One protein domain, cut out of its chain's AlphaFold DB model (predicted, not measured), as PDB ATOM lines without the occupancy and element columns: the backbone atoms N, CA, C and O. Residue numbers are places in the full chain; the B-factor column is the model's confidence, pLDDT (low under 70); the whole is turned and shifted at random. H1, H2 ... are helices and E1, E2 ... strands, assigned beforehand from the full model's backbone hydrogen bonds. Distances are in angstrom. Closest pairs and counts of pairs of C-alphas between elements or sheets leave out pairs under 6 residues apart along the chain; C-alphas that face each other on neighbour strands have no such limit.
ATOM      1  N   LEU A 181     -21.574  39.278  53.571       90.44
ATOM      2  CA  LEU A 181     -21.718  40.177  52.425       90.44
ATOM      3  C   LEU A 181     -21.459  39.460  51.095       90.44
ATOM      4  O   LEU A 181     -22.226  39.646  50.158       90.44
ATOM      5  N   VAL A 182     -20.439  38.599  51.011       90.62
ATOM      6  CA  VAL A 182     -20.147  37.803  49.808       90.62
ATOM      7  C   VAL A 182     -21.272  36.809  49.535       90.62
ATOM      8  O   VAL A 182     -21.730  36.738  48.399       90.62
ATOM      9  N   LYS A 183     -21.782  36.093  50.549       89.50
ATOM     10  CA  LYS A 183     -22.945  35.201  50.366       89.50
ATOM     11  C   LYS A 183     -24.138  35.954  49.789       89.50
ATOM     12  O   LYS A 183     -24.704  35.536  48.786       89.50
ATOM     13  N   TYR A 184     -24.471  37.100  50.379       86.06
ATOM     14  CA  TYR A 184     -25.555  37.939  49.887       86.06
ATOM     15  C   TYR A 184     -25.283  38.466  48.471       86.06
ATOM     16  O   TYR A 184     -26.190  38.505  47.641       86.06
ATOM     17  N   ALA A 185     -24.040  38.842  48.166       87.19
ATOM     18  CA  ALA A 185     -23.637  39.348  46.858       87.19
ATOM     19  C   ALA A 185     -23.705  38.293  45.743       87.19
ATOM     20  O   ALA A 185     -23.853  38.679  44.589       87.19
ATOM     21  N   LEU A 186     -23.633  36.996  46.060       88.50
ATOM     22  CA  LEU A 186     -23.752  35.910  45.078       88.50
ATOM     23  C   LEU A 186     -25.206  35.577  44.717       88.50
ATOM     24  O   LEU A 186     -25.452  35.028  43.639       88.50
ATOM     25  N   LEU A 187     -26.167  35.935  45.578       85.62
ATOM     26  CA  LEU A 187     -27.586  35.685  45.332       85.62
ATOM     27  C   LEU A 187     -28.084  36.460  44.101       85.62
ATOM     28  O   LEU A 187     -27.627  37.588  43.871       85.62
ATOM     29  N   PRO A 188     -29.040  35.907  43.333       85.38
ATOM     30  CA  PRO A 188     -29.658  36.616  42.221       85.38
ATOM     31  C   PRO A 188     -30.325  37.907  42.703       85.38
ATOM     32  O   PRO A 188     -30.878  37.954  43.805       85.38
ATOM     33  N   ARG A 189     -30.288  38.959  41.884       80.75
ATOM     34  CA  ARG A 189     -31.029  40.195  42.156       80.75
ATOM     35  C   ARG A 189     -32.329  40.175  41.355       80.75
ATOM     36  O   ARG A 189     -32.311  39.871  40.167       80.75
ATOM     37  N   GLY A 190     -33.448  40.508  41.996       75.81
ATOM     38  CA  GLY A 190     -34.722  40.656  41.294       75.81
ATOM     39  C   GLY A 190     -34.634  41.755  40.232       75.81
ATOM     40  O   GLY A 190     -34.115  42.836  40.508       75.81
ATOM     41  N   ALA A 191     -35.148  41.485  39.030       70.31
ATOM     42  CA  ALA A 191     -35.084  42.408  37.891       70.31
ATOM     43  C   ALA A 191     -35.821  43.743  38.134       70.31
ATOM     44  O   ALA A 191     -35.544  44.739  37.468       70.31
ATOM     45  N   ASP A 192     -36.734  43.774  39.106       78.88
ATOM     46  CA  ASP A 192     -37.657  44.889  39.327       78.88
ATOM     47  C   ASP A 192     -37.123  45.972  40.282       78.88
ATOM     48  O   ASP A 192     -37.777  47.004  40.469       78.88
ATOM     49  N   GLU A 193     -35.934  45.785  40.869       81.12
ATOM     50  CA  GLU A 193     -35.344  46.744  41.808       81.12
ATOM     51  C   GLU A 193     -34.144  47.499  41.197       81.12
ATOM     52  O   GLU A 193     -33.119  46.887  40.868       81.12
ATOM     53  N   PRO A 194     -34.214  48.840  41.064       86.00
ATOM     54  CA  PRO A 194     -33.082  49.621  40.578       86.00
ATOM     55  C   PRO A 194     -31.907  49.578  41.572       86.00
ATOM     56  O   PRO A 194     -32.098  49.582  42.785       86.00
ATOM     57  N   LEU A 195     -30.674  49.605  41.058       82.38
ATOM     58  CA  LEU A 195     -29.445  49.764  41.849       82.38
ATOM     59  C   LEU A 195     -29.441  51.076  42.637       82.38
ATOM     60  O   LEU A 195     -28.992  51.117  43.775       82.38
ATOM     61  N   ALA A 196     -29.915  52.148  42.004       82.56
ATOM     62  CA  ALA A 196     -30.025  53.467  42.604       82.56
ATOM     63  C   ALA A 196     -31.136  54.258  41.911       82.56
ATOM     64  O   ALA A 196     -31.359  54.125  40.705       82.56
ATOM     65  N   THR A 197     -31.812  55.116  42.671       84.81
ATOM     66  CA  THR A 197     -32.714  56.132  42.125       84.81
ATOM     67  C   THR A 197     -32.212  57.498  42.552       84.81
ATOM     68  O   THR A 197     -32.192  57.799  43.740       84.81
ATOM     69  N   VAL A 198     -31.826  58.327  41.586       82.62
ATOM     70  CA  VAL A 198     -31.390  59.704  41.824       82.62
ATOM     71  C   VAL A 198     -32.540  60.633  41.461       82.62
ATOM     72  O   VAL A 198     -33.055  60.585  40.339       82.62
ATOM     73  N   GLN A 199     -32.961  61.453  42.421       84.06
ATOM     74  CA  GLN A 199     -33.938  62.512  42.185       84.06
ATOM     75  C   GLN A 199     -33.216  63.733  41.616       84.06
ATOM     76  O   GLN A 199     -32.204  64.164  42.158       84.06
ATOM     77  N   LEU A 200     -33.741  64.276  40.524       84.44
ATOM     78  CA  LEU A 200     -33.282  65.509  39.891       84.44
ATOM     79  C   LEU A 200     -34.439  66.515  39.888       84.44
ATOM     80  O   LEU A 200     -35.603  66.135  40.039       84.44
ATOM     81  N   GLU A 201     -34.155  67.799  39.675       88.69
ATOM     82  CA  GLU A 201     -35.215  68.803  39.536       88.69
ATOM     83  C   GLU A 201     -36.173  68.420  38.394       88.69
ATOM     84  O   GLU A 201     -35.804  68.368  37.222       88.69
ATOM     85  N   GLY A 202     -37.414  68.074  38.754       88.12
ATOM     86  CA  GLY A 202     -38.463  67.680  37.812       88.12
ATOM     87  C   GLY A 202     -38.307  66.293  37.170       88.12
ATOM     88  O   GLY A 202     -39.109  65.952  36.301       88.12
ATOM     89  N   SER A 203     -37.324  65.472  37.561       91.81
ATOM     90  CA  SER A 203     -37.153  64.131  36.984       91.81
ATOM     91  C   SER A 203     -36.529  63.120  37.951       91.81
ATOM     92  O   SER A 203     -36.032  63.466  39.016       91.81
ATOM     93  N   ARG A 204     -36.572  61.835  37.582       90.94
ATOM     94  CA  ARG A 204     -35.897  60.758  38.317       90.94
ATOM     95  C   ARG A 204     -35.086  59.903  37.361       90.94
ATOM     96  O   ARG A 204     -35.595  59.499  36.314       90.94
ATOM     97  N   VAL A 205     -33.859  59.580  37.744       91.69
ATOM     98  CA  VAL A 205     -32.998  58.644  37.017       91.69
ATOM     99  C   VAL A 205     -32.912  57.353  37.818       91.69
ATOM    100  O   VAL A 205     -32.647  57.380  39.017       91.69
ATOM    101  N   ARG A 206     -33.157  56.219  37.158       89.69
ATOM    102  CA  ARG A 206     -33.027  54.882  37.746       89.69
ATOM    103  C   ARG A 206     -31.874  54.149  37.083       89.69
ATOM    104  O   ARG A 206     -31.858  54.007  35.862       89.69
ATOM    105  N   TYR A 207     -30.947  53.675  37.897       87.19
ATOM    106  CA  TYR A 207     -29.841  52.833  37.472       87.19
ATOM    107  C   TYR A 207     -30.241  51.380  37.688       87.19
ATOM    108  O   TYR A 207     -30.723  51.037  38.762       87.19
ATOM    109  N   TRP A 208     -30.068  50.541  36.675       87.75
ATOM    110  CA  TRP A 208     -30.469  49.135  36.707       87.75
ATOM    111  C   TRP A 208     -29.242  48.236  36.699       87.75
ATOM    112  O   TRP A 208     -28.206  48.601  36.138       87.75
ATOM    113  N   ALA A 209     -29.373  47.064  37.316       84.31
ATOM    114  CA  ALA A 209     -28.359  46.027  37.220       84.31
ATOM    115  C   ALA A 209     -28.265  45.525  35.777       84.31
ATOM    116  O   ALA A 209     -29.208  45.650  34.988       84.31
ATOM    117  N   ALA A 210     -27.126  44.938  35.416       81.50
ATOM    118  CA  ALA A 210     -27.067  44.188  34.173       81.50
ATOM    119  C   ALA A 210     -28.033  42.996  34.276       81.50
ATOM    120  O   ALA A 210     -28.017  42.291  35.282       81.50
ATOM    121  N   SER A 211     -28.791  42.690  33.216       78.75
ATOM    122  CA  SER A 211     -29.633  41.473  33.156       78.75
ATOM    123  C   SER A 211     -28.823  40.179  33.353       78.75
ATOM    124  O   SER A 211     -29.352  39.109  33.651       78.75
ATOM    125  N   ALA A 212     -27.492  40.283  33.234       73.75
ATOM    126  CA  ALA A 212     -26.515  39.321  33.726       73.75
ATOM    127  C   ALA A 212     -26.840  38.778  35.136       73.75
ATOM    128  O   ALA A 212     -26.758  37.570  35.365       73.75
ATOM    129  N   GLU A 213     -27.231  39.672  36.042       81.94
ATOM    130  CA  GLU A 213     -27.325  39.460  37.488       81.94
ATOM    131  C   GLU A 213     -28.657  38.851  37.959       81.94
ATOM    132  O   GLU A 213     -28.767  38.457  39.121       81.94
ATOM    133  N   GLU A 214     -29.649  38.732  37.071       82.12
ATOM    134  CA  GLU A 214     -30.969  38.152  37.382       82.12
ATOM    135  C   GLU A 214     -30.909  36.650  37.677       82.12
ATOM    136  O   GLU A 214     -31.746  36.119  38.401       82.12
ATOM    137  N   MET A 215     -29.927  35.951  37.101       79.69
ATOM    138  CA  MET A 215     -29.749  34.509  37.307       79.69
ATOM    139  C   MET A 215     -28.802  34.215  38.458       79.69
ATOM    140  O   MET A 215     -29.096  33.368  39.294       79.69
ATOM    141  N   ASP A 216     -27.647  34.878  38.467       84.12
ATOM    142  CA  ASP A 216     -26.617  34.732  39.484       84.12
ATOM    143  C   ASP A 216     -25.574  35.851  39.331       84.12
ATOM    144  O   ASP A 216     -25.387  36.404  38.239       84.12
ATOM    145  N   ARG A 217     -24.864  36.153  40.420       87.81
ATOM    146  CA  ARG A 217     -23.816  37.186  40.456       87.81
ATOM    147  C   ARG A 217     -22.417  36.609  40.667       87.81
ATOM    148  O   ARG A 217     -21.527  37.282  41.182       87.81
ATOM    149  N   TYR A 218     -22.202  35.362  40.252       87.88
ATOM    150  CA  TYR A 218     -20.885  34.751  40.354       87.88
ATOM    151  C   TYR A 218     -19.902  35.372  39.355       87.88
ATOM    152  O   TYR A 218     -20.298  35.760  38.244       87.88
ATOM    153  N   PRO A 219     -18.605  35.421  39.709       86.69
ATOM    154  CA  PRO A 219     -17.554  35.814  38.785       86.69
ATOM    155  C   PRO A 219     -17.607  35.002  37.491       86.69
ATOM    156  O   PRO A 219     -17.992  33.828  37.477       86.69
ATOM    157  N   ARG A 220     -17.207  35.626  36.383       84.75
ATOM    158  CA  ARG A 220     -17.207  34.981  35.068       84.75
ATOM    159  C   ARG A 220     -15.792  34.842  34.529       84.75
ATOM    160  O   ARG A 220     -14.993  35.775  34.596       84.75
ATOM    161  N   MET A 221     -15.489  33.681  33.958       80.38
ATOM    162  CA  MET A 221     -14.177  33.385  33.403       80.38
ATOM    163  C   MET A 221     -14.013  34.058  32.043       80.38
ATOM    164  O   MET A 221     -14.535  33.578  31.037       80.38
ATOM    165  N   GLY A 222     -13.224  35.129  31.996       72.31
ATOM    166  CA  GLY A 222     -12.813  35.798  30.759       72.31
ATOM    167  C   GLY A 222     -11.826  34.970  29.931       72.31
ATOM    168  O   GLY A 222     -10.727  35.432  29.638       72.31
ATOM    169  N   LYS A 223     -12.163  33.727  29.565       67.25
ATOM    170  CA  LYS A 223     -11.417  33.026  28.517       67.25
ATOM    171  C   LYS A 223     -11.775  33.685  27.190       67.25
ATOM    172  O   LYS A 223     -12.940  33.679  26.797       67.25
ATOM    173  N   LEU A 224     -10.766  34.207  26.496       57.97
ATOM    174  CA  LEU A 224     -10.840  34.548  25.075       57.97
ATOM    175  C   LEU A 224     -11.072  33.258  24.282       57.97
ATOM    176  O   LEU A 224     -10.156  32.667  23.722       57.97
ATOM    177  N   ASN A 225     -12.306  32.771  24.286       58.41
ATOM    178  CA  ASN A 225     -12.746  31.844  23.271       58.41
ATOM    179  C   ASN A 225     -13.073  32.698  22.045       58.41
ATOM    180  O   ASN A 225     -13.997  33.508  22.080       58.41
ATOM    181  N   ALA A 226     -12.286  32.535  20.980       59.28
ATOM    182  CA  ALA A 226     -12.459  33.260  19.721       59.28
ATOM    183  C   ALA A 226     -13.843  33.034  19.077       59.28
ATOM    184  O   ALA A 226     -14.211  33.767  18.164       59.28
ATOM    185  N   ASN A 227     -14.609  32.055  19.573       68.50
ATOM    186  CA  ASN A 227     -15.954  31.729  19.113       68.50
ATOM    187  C   ASN A 227     -17.076  32.335  19.975       68.50
ATOM    188  O   ASN A 227     -18.238  32.087  19.673       68.50
ATOM    189  N   LEU A 228     -16.770  33.083  21.044       67.62
ATOM    190  CA  LEU A 228     -17.808  33.800  21.794       67.62
ATOM    191  C   LEU A 228     -18.325  34.968  20.955       67.62
ATOM    192  O   LEU A 228     -17.567  35.838  20.522       67.62
ATOM    193  N   THR A 229     -19.632  34.996  20.747       69.81
ATOM    194  CA  THR A 229     -20.331  36.148  20.189       69.81
ATOM    195  C   THR A 229     -20.572  37.195  21.275       69.81
ATOM    196  O   THR A 229     -20.444  36.931  22.470       69.81
ATOM    197  N   ALA A 230     -20.984  38.401  20.876       68.00
ATOM    198  CA  ALA A 230     -21.351  39.464  21.816       68.00
ATOM    199  C   ALA A 230     -22.552  39.114  22.725       68.00
ATOM    200  O   ALA A 230     -22.832  39.860  23.662       68.00
ATOM    201  N   TYR A 231     -23.263  38.017  22.440       71.25
ATOM    202  CA  TYR A 231     -24.432  37.555  23.191       71.25
ATOM    203  C   TYR A 231     -24.128  36.364  24.103       71.25
ATOM    204  O   TYR A 231     -24.944  36.030  24.961       71.25
ATOM    205  N   ASP A 232     -22.964  35.735  23.942       74.81
ATOM    206  CA  ASP A 232     -22.575  34.606  24.771       74.81
ATOM    207  C   ASP A 232     -22.057  35.090  26.124       74.81
ATOM    208  O   ASP A 232     -21.266  36.032  26.224       74.81
ATOM    209  N   ARG A 233     -22.487  34.419  27.195       73.62
ATOM    210  CA  ARG A 233     -21.960  34.682  28.533       73.62
ATOM    211  C   ARG A 233     -20.643  33.952  28.736       73.62
ATOM    212  O   ARG A 233     -20.482  32.791  28.366       73.62
ATOM    213  N   PHE A 234     -19.728  34.614  29.430       80.75
ATOM    214  CA  PHE A 234     -18.556  33.947  29.972       80.75
ATOM    215  C   PHE A 234     -18.974  32.863  30.983       80.75
ATOM    216  O   PHE A 234     -19.902  33.098  31.766       80.75
ATOM    217  N   PRO A 235     -18.299  31.697  30.995       82.44
ATOM    218  CA  PRO A 235     -18.586  30.636  31.953       82.44
ATOM    219  C   PRO A 235     -18.550  31.142  33.396       82.44
ATOM    220  O   PRO A 235     -17.686  31.943  33.758       82.44
ATOM    221  N   LYS A 236     -19.489  30.662  34.215       86.06
ATOM    222  CA  LYS A 236     -19.514  30.902  35.661       86.06
ATOM    223  C   LYS A 236     -18.243  30.343  36.319       86.06
ATOM    224  O   LYS A 236     -17.750  29.307  35.885       86.06
ATOM    225  N   MET A 237     -17.758  31.015  37.361       87.62
ATOM    226  CA  MET A 237     -16.735  30.505  38.275       87.62
ATOM    227  C   MET A 237     -17.257  30.508  39.709       87.62
ATOM    228  O   MET A 237     -17.779  31.516  40.186       87.62
ATOM    229  N   GLU A 238     -17.080  29.394  40.404       87.94
ATOM    230  CA  GLU A 238     -17.311  29.297  41.841       87.94
ATOM    231  C   GLU A 238     -16.204  30.030  42.629       87.94
ATOM    232  O   GLU A 238     -15.065  30.123  42.157       87.94
ATOM    233  N   PRO A 239     -16.481  30.512  43.858       87.75
ATOM    234  CA  PRO A 239     -15.493  31.181  44.704       87.75
ATOM    235  C   PRO A 239     -14.200  30.380  44.889       87.75
ATOM    236  O   PRO A 239     -13.119  30.951  44.819       87.75
ATOM    237  N   ASN A 240     -14.288  29.054  45.018       85.69
ATOM    238  CA  ASN A 240     -13.120  28.172  45.150       85.69
ATOM    239  C   ASN A 240     -12.273  28.075  43.867       85.69
ATOM    240  O   ASN A 240     -11.109  27.674  43.905       85.69
ATOM    241  N   GLU A 241     -12.835  28.435  42.712       85.25
ATOM    242  CA  GLU A 241     -12.102  28.493  41.447       85.25
ATOM    243  C   GLU A 241     -11.383  29.836  41.271       85.25
ATOM    244  O   GLU A 241     -10.309  29.883  40.663       85.25
ATOM    245  N   THR A 242     -11.960  30.920  41.804       82.62
ATOM    246  CA  THR A 242     -11.381  32.272  41.760       82.62
ATOM    247  C   THR A 242     -10.380  32.525  42.877       82.62
ATOM    248  O   THR A 242      -9.317  33.099  42.646       82.62
ATOM    249  N   CYS A 243     -10.709  32.091  44.088       83.75
ATOM    250  CA  CYS A 243      -9.948  32.317  45.302       83.75
ATOM    251  C   CYS A 243      -9.177  31.041  45.609       83.75
ATOM    252  O   CYS A 243      -9.654  30.137  46.280       83.75
ATOM    253  N   ARG A 244      -7.973  30.937  45.057       77.69
ATOM    254  CA  ARG A 244      -7.064  29.834  45.349       77.69
ATOM    255  C   ARG A 244      -5.636  30.322  45.294       77.69
ATOM    256  O   ARG A 244      -5.302  31.222  44.522       77.69
ATOM    257  N   TYR A 245      -4.777  29.686  46.079       77.44
ATOM    258  CA  TYR A 245      -3.349  29.827  45.859       77.44
ATOM    259  C   TYR A 245      -3.004  29.323  44.452       77.44
ATOM    260  O   TYR A 245      -3.635  28.402  43.930       77.44
ATOM    261  N   GLY A 246      -2.009  29.951  43.820       72.94
ATOM    262  CA  GLY A 246      -1.447  29.440  42.573       72.94
ATOM    263  C   GLY A 246      -0.738  28.098  42.787       72.94
ATOM    264  O   GLY A 246      -0.913  27.425  43.800       72.94
ATOM    265  N   SER A 247       0.155  27.728  41.870       77.38
ATOM    266  CA  SER A 247       0.968  26.506  42.005       77.38
ATOM    267  C   SER A 247       1.795  26.448  43.297       77.38
ATOM    268  O   SER A 247       2.217  25.370  43.710       77.38
ATOM    269  N   ARG A 248       2.017  27.593  43.953       76.44
ATOM    270  CA  ARG A 248       2.674  27.688  45.252       76.44
ATOM    271  C   ARG A 248       1.908  28.627  46.178       76.44
ATOM    272  O   ARG A 248       1.619  29.767  45.821       76.44
ATOM    273  N   LYS A 249       1.656  28.154  47.397       80.25
ATOM    274  CA  LYS A 249       1.152  28.963  48.505       80.25
ATOM    275  C   LYS A 249       2.223  29.987  48.945       80.25
ATOM    276  O   LYS A 249       3.358  29.569  49.207       80.25
ATOM    277  N   PRO A 250       1.915  31.299  49.020       82.12
ATOM    278  CA  PRO A 250       2.850  32.309  49.513       82.12
ATOM    279  C   PRO A 250       3.333  32.004  50.933       82.12
ATOM    280  O   PRO A 250       2.592  31.460  51.756       82.12
ATOM    281  N   ARG A 251       4.579  32.373  51.239       77.31
ATOM    282  CA  ARG A 251       5.107  32.295  52.608       77.31
ATOM    283  C   ARG A 251       4.226  33.169  53.517       77.31
ATOM    284  O   ARG A 251       3.773  34.210  53.066       77.31
ATOM    285  N   GLU A 252       3.953  32.708  54.739       83.25
ATOM    286  CA  GLU A 252       3.123  33.402  55.755       83.25
ATOM    287  C   GLU A 252       1.610  33.487  55.478       83.25
ATOM    288  O   GLU A 252       0.865  33.935  56.346       83.25
ATOM    289  N   SER A 253       1.124  32.974  54.344       83.56
ATOM    290  CA  SER A 253      -0.322  32.908  54.079       83.56
ATOM    291  C   SER A 253      -1.046  31.845  54.920       83.56
ATOM    292  O   SER A 253      -0.465  30.818  55.318       83.56
ATOM    293  N   LYS A 254      -2.339  32.068  55.180       87.75
ATOM    294  CA  LYS A 254      -3.195  31.155  55.961       87.75
ATOM    295  C   LYS A 254      -3.428  29.804  55.278       87.75
ATOM    296  O   LYS A 254      -3.114  29.632  54.101       87.75
ATOM    297  N   ALA A 255      -3.859  28.780  56.022       87.06
ATOM    298  CA  ALA A 255      -3.952  27.404  55.516       87.06
ATOM    299  C   ALA A 255      -4.837  27.328  54.269       87.06
ATOM    300  O   ALA A 255      -4.422  26.733  53.272       87.06
ATOM    301  N   THR A 256      -5.969  28.026  54.300       88.81
ATOM    302  CA  THR A 256      -6.901  28.137  53.179       88.81
ATOM    303  C   THR A 256      -7.026  29.583  52.692       88.81
ATOM    304  O   THR A 256      -6.487  30.507  53.308       88.81
ATOM    305  N   TRP A 257      -7.692  29.791  51.553       89.38
ATOM    306  CA  TRP A 257      -7.954  31.143  51.054       89.38
ATOM    307  C   TRP A 257      -9.035  31.837  51.893       89.38
ATOM    308  O   TRP A 257      -8.977  33.047  52.070       89.38
ATOM    309  N   GLU A 258      -9.993  31.085  52.442       91.88
ATOM    310  CA  GLU A 258     -11.062  31.592  53.303       91.88
ATOM    311  C   GLU A 258     -10.492  32.215  54.570       91.88
ATOM    312  O   GLU A 258     -10.902  33.301  54.972       91.88
ATOM    313  N   GLU A 259      -9.515  31.548  55.185       91.19
ATOM    314  CA  GLU A 259      -8.818  32.085  56.348       91.19
ATOM    315  C   GLU A 259      -8.044  33.366  56.015       91.19
ATOM    316  O   GLU A 259      -7.953  34.254  56.858       91.19
ATOM    317  N   GLU A 260      -7.490  33.471  54.805       89.44
ATOM    318  CA  GLU A 260      -6.748  34.654  54.358       89.44
ATOM    319  C   GLU A 260      -7.680  35.833  54.044       89.44
ATOM    320  O   GLU A 260      -7.389  36.966  54.429       89.44
ATOM    321  N   VAL A 261      -8.800  35.559  53.366       91.38
ATOM    322  CA  VAL A 261      -9.740  36.565  52.852       91.38
ATOM    323  C   VAL A 261     -10.754  37.004  53.904       91.38
ATOM    324  O   VAL A 261     -11.031  38.194  53.991       91.38
TER     325      VAL A 261
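Overview. This is residues 181 to 261 of the 272 residues of an uncharacterized protein of Fusarium oxysporum f. sp. raphani 54005 (UniProt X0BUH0). With little regular structure, this domain stretches from the hairpin of E1 and E2 past H2 and H1 to H3 and H4. Residues 226 to 232 stick out sideways. Of 81 printed residues, 29 form, in order, H1, E1, E2, H2, H3 and H4, class mixed. The whole is extended: radius of gyration of the C-alphas 18.1 A, spans 58 by 35 by 20 A.

Along the chain. Find C-alpha 181 at (-21.718, 40.177, 52.425), where H1 begins, ending at 186, 8.7 A away. E1 is residues 196 to 200, 12.8 A; E2 203 to 207, 13.5 A. H2 holds 211 to 214, H3 239 to 242, H4 257 to 261, ending at (-9.740, 36.565, 52.852).

Arrangement. In the antiparallel hairpin E1 and E2, N 198 and O 205 are 2.9 A apart. H3 and H4 are near each other, closest C-alphas 8.4 A apart. H1 and H4 have every O i to N i+4 pair within hydrogen-bond range.

Size, cuts and confidence. The printed part has no cut; links H2 to H3 and H3 to H4 are long. Residues 223 to 230 have pLDDT under 70.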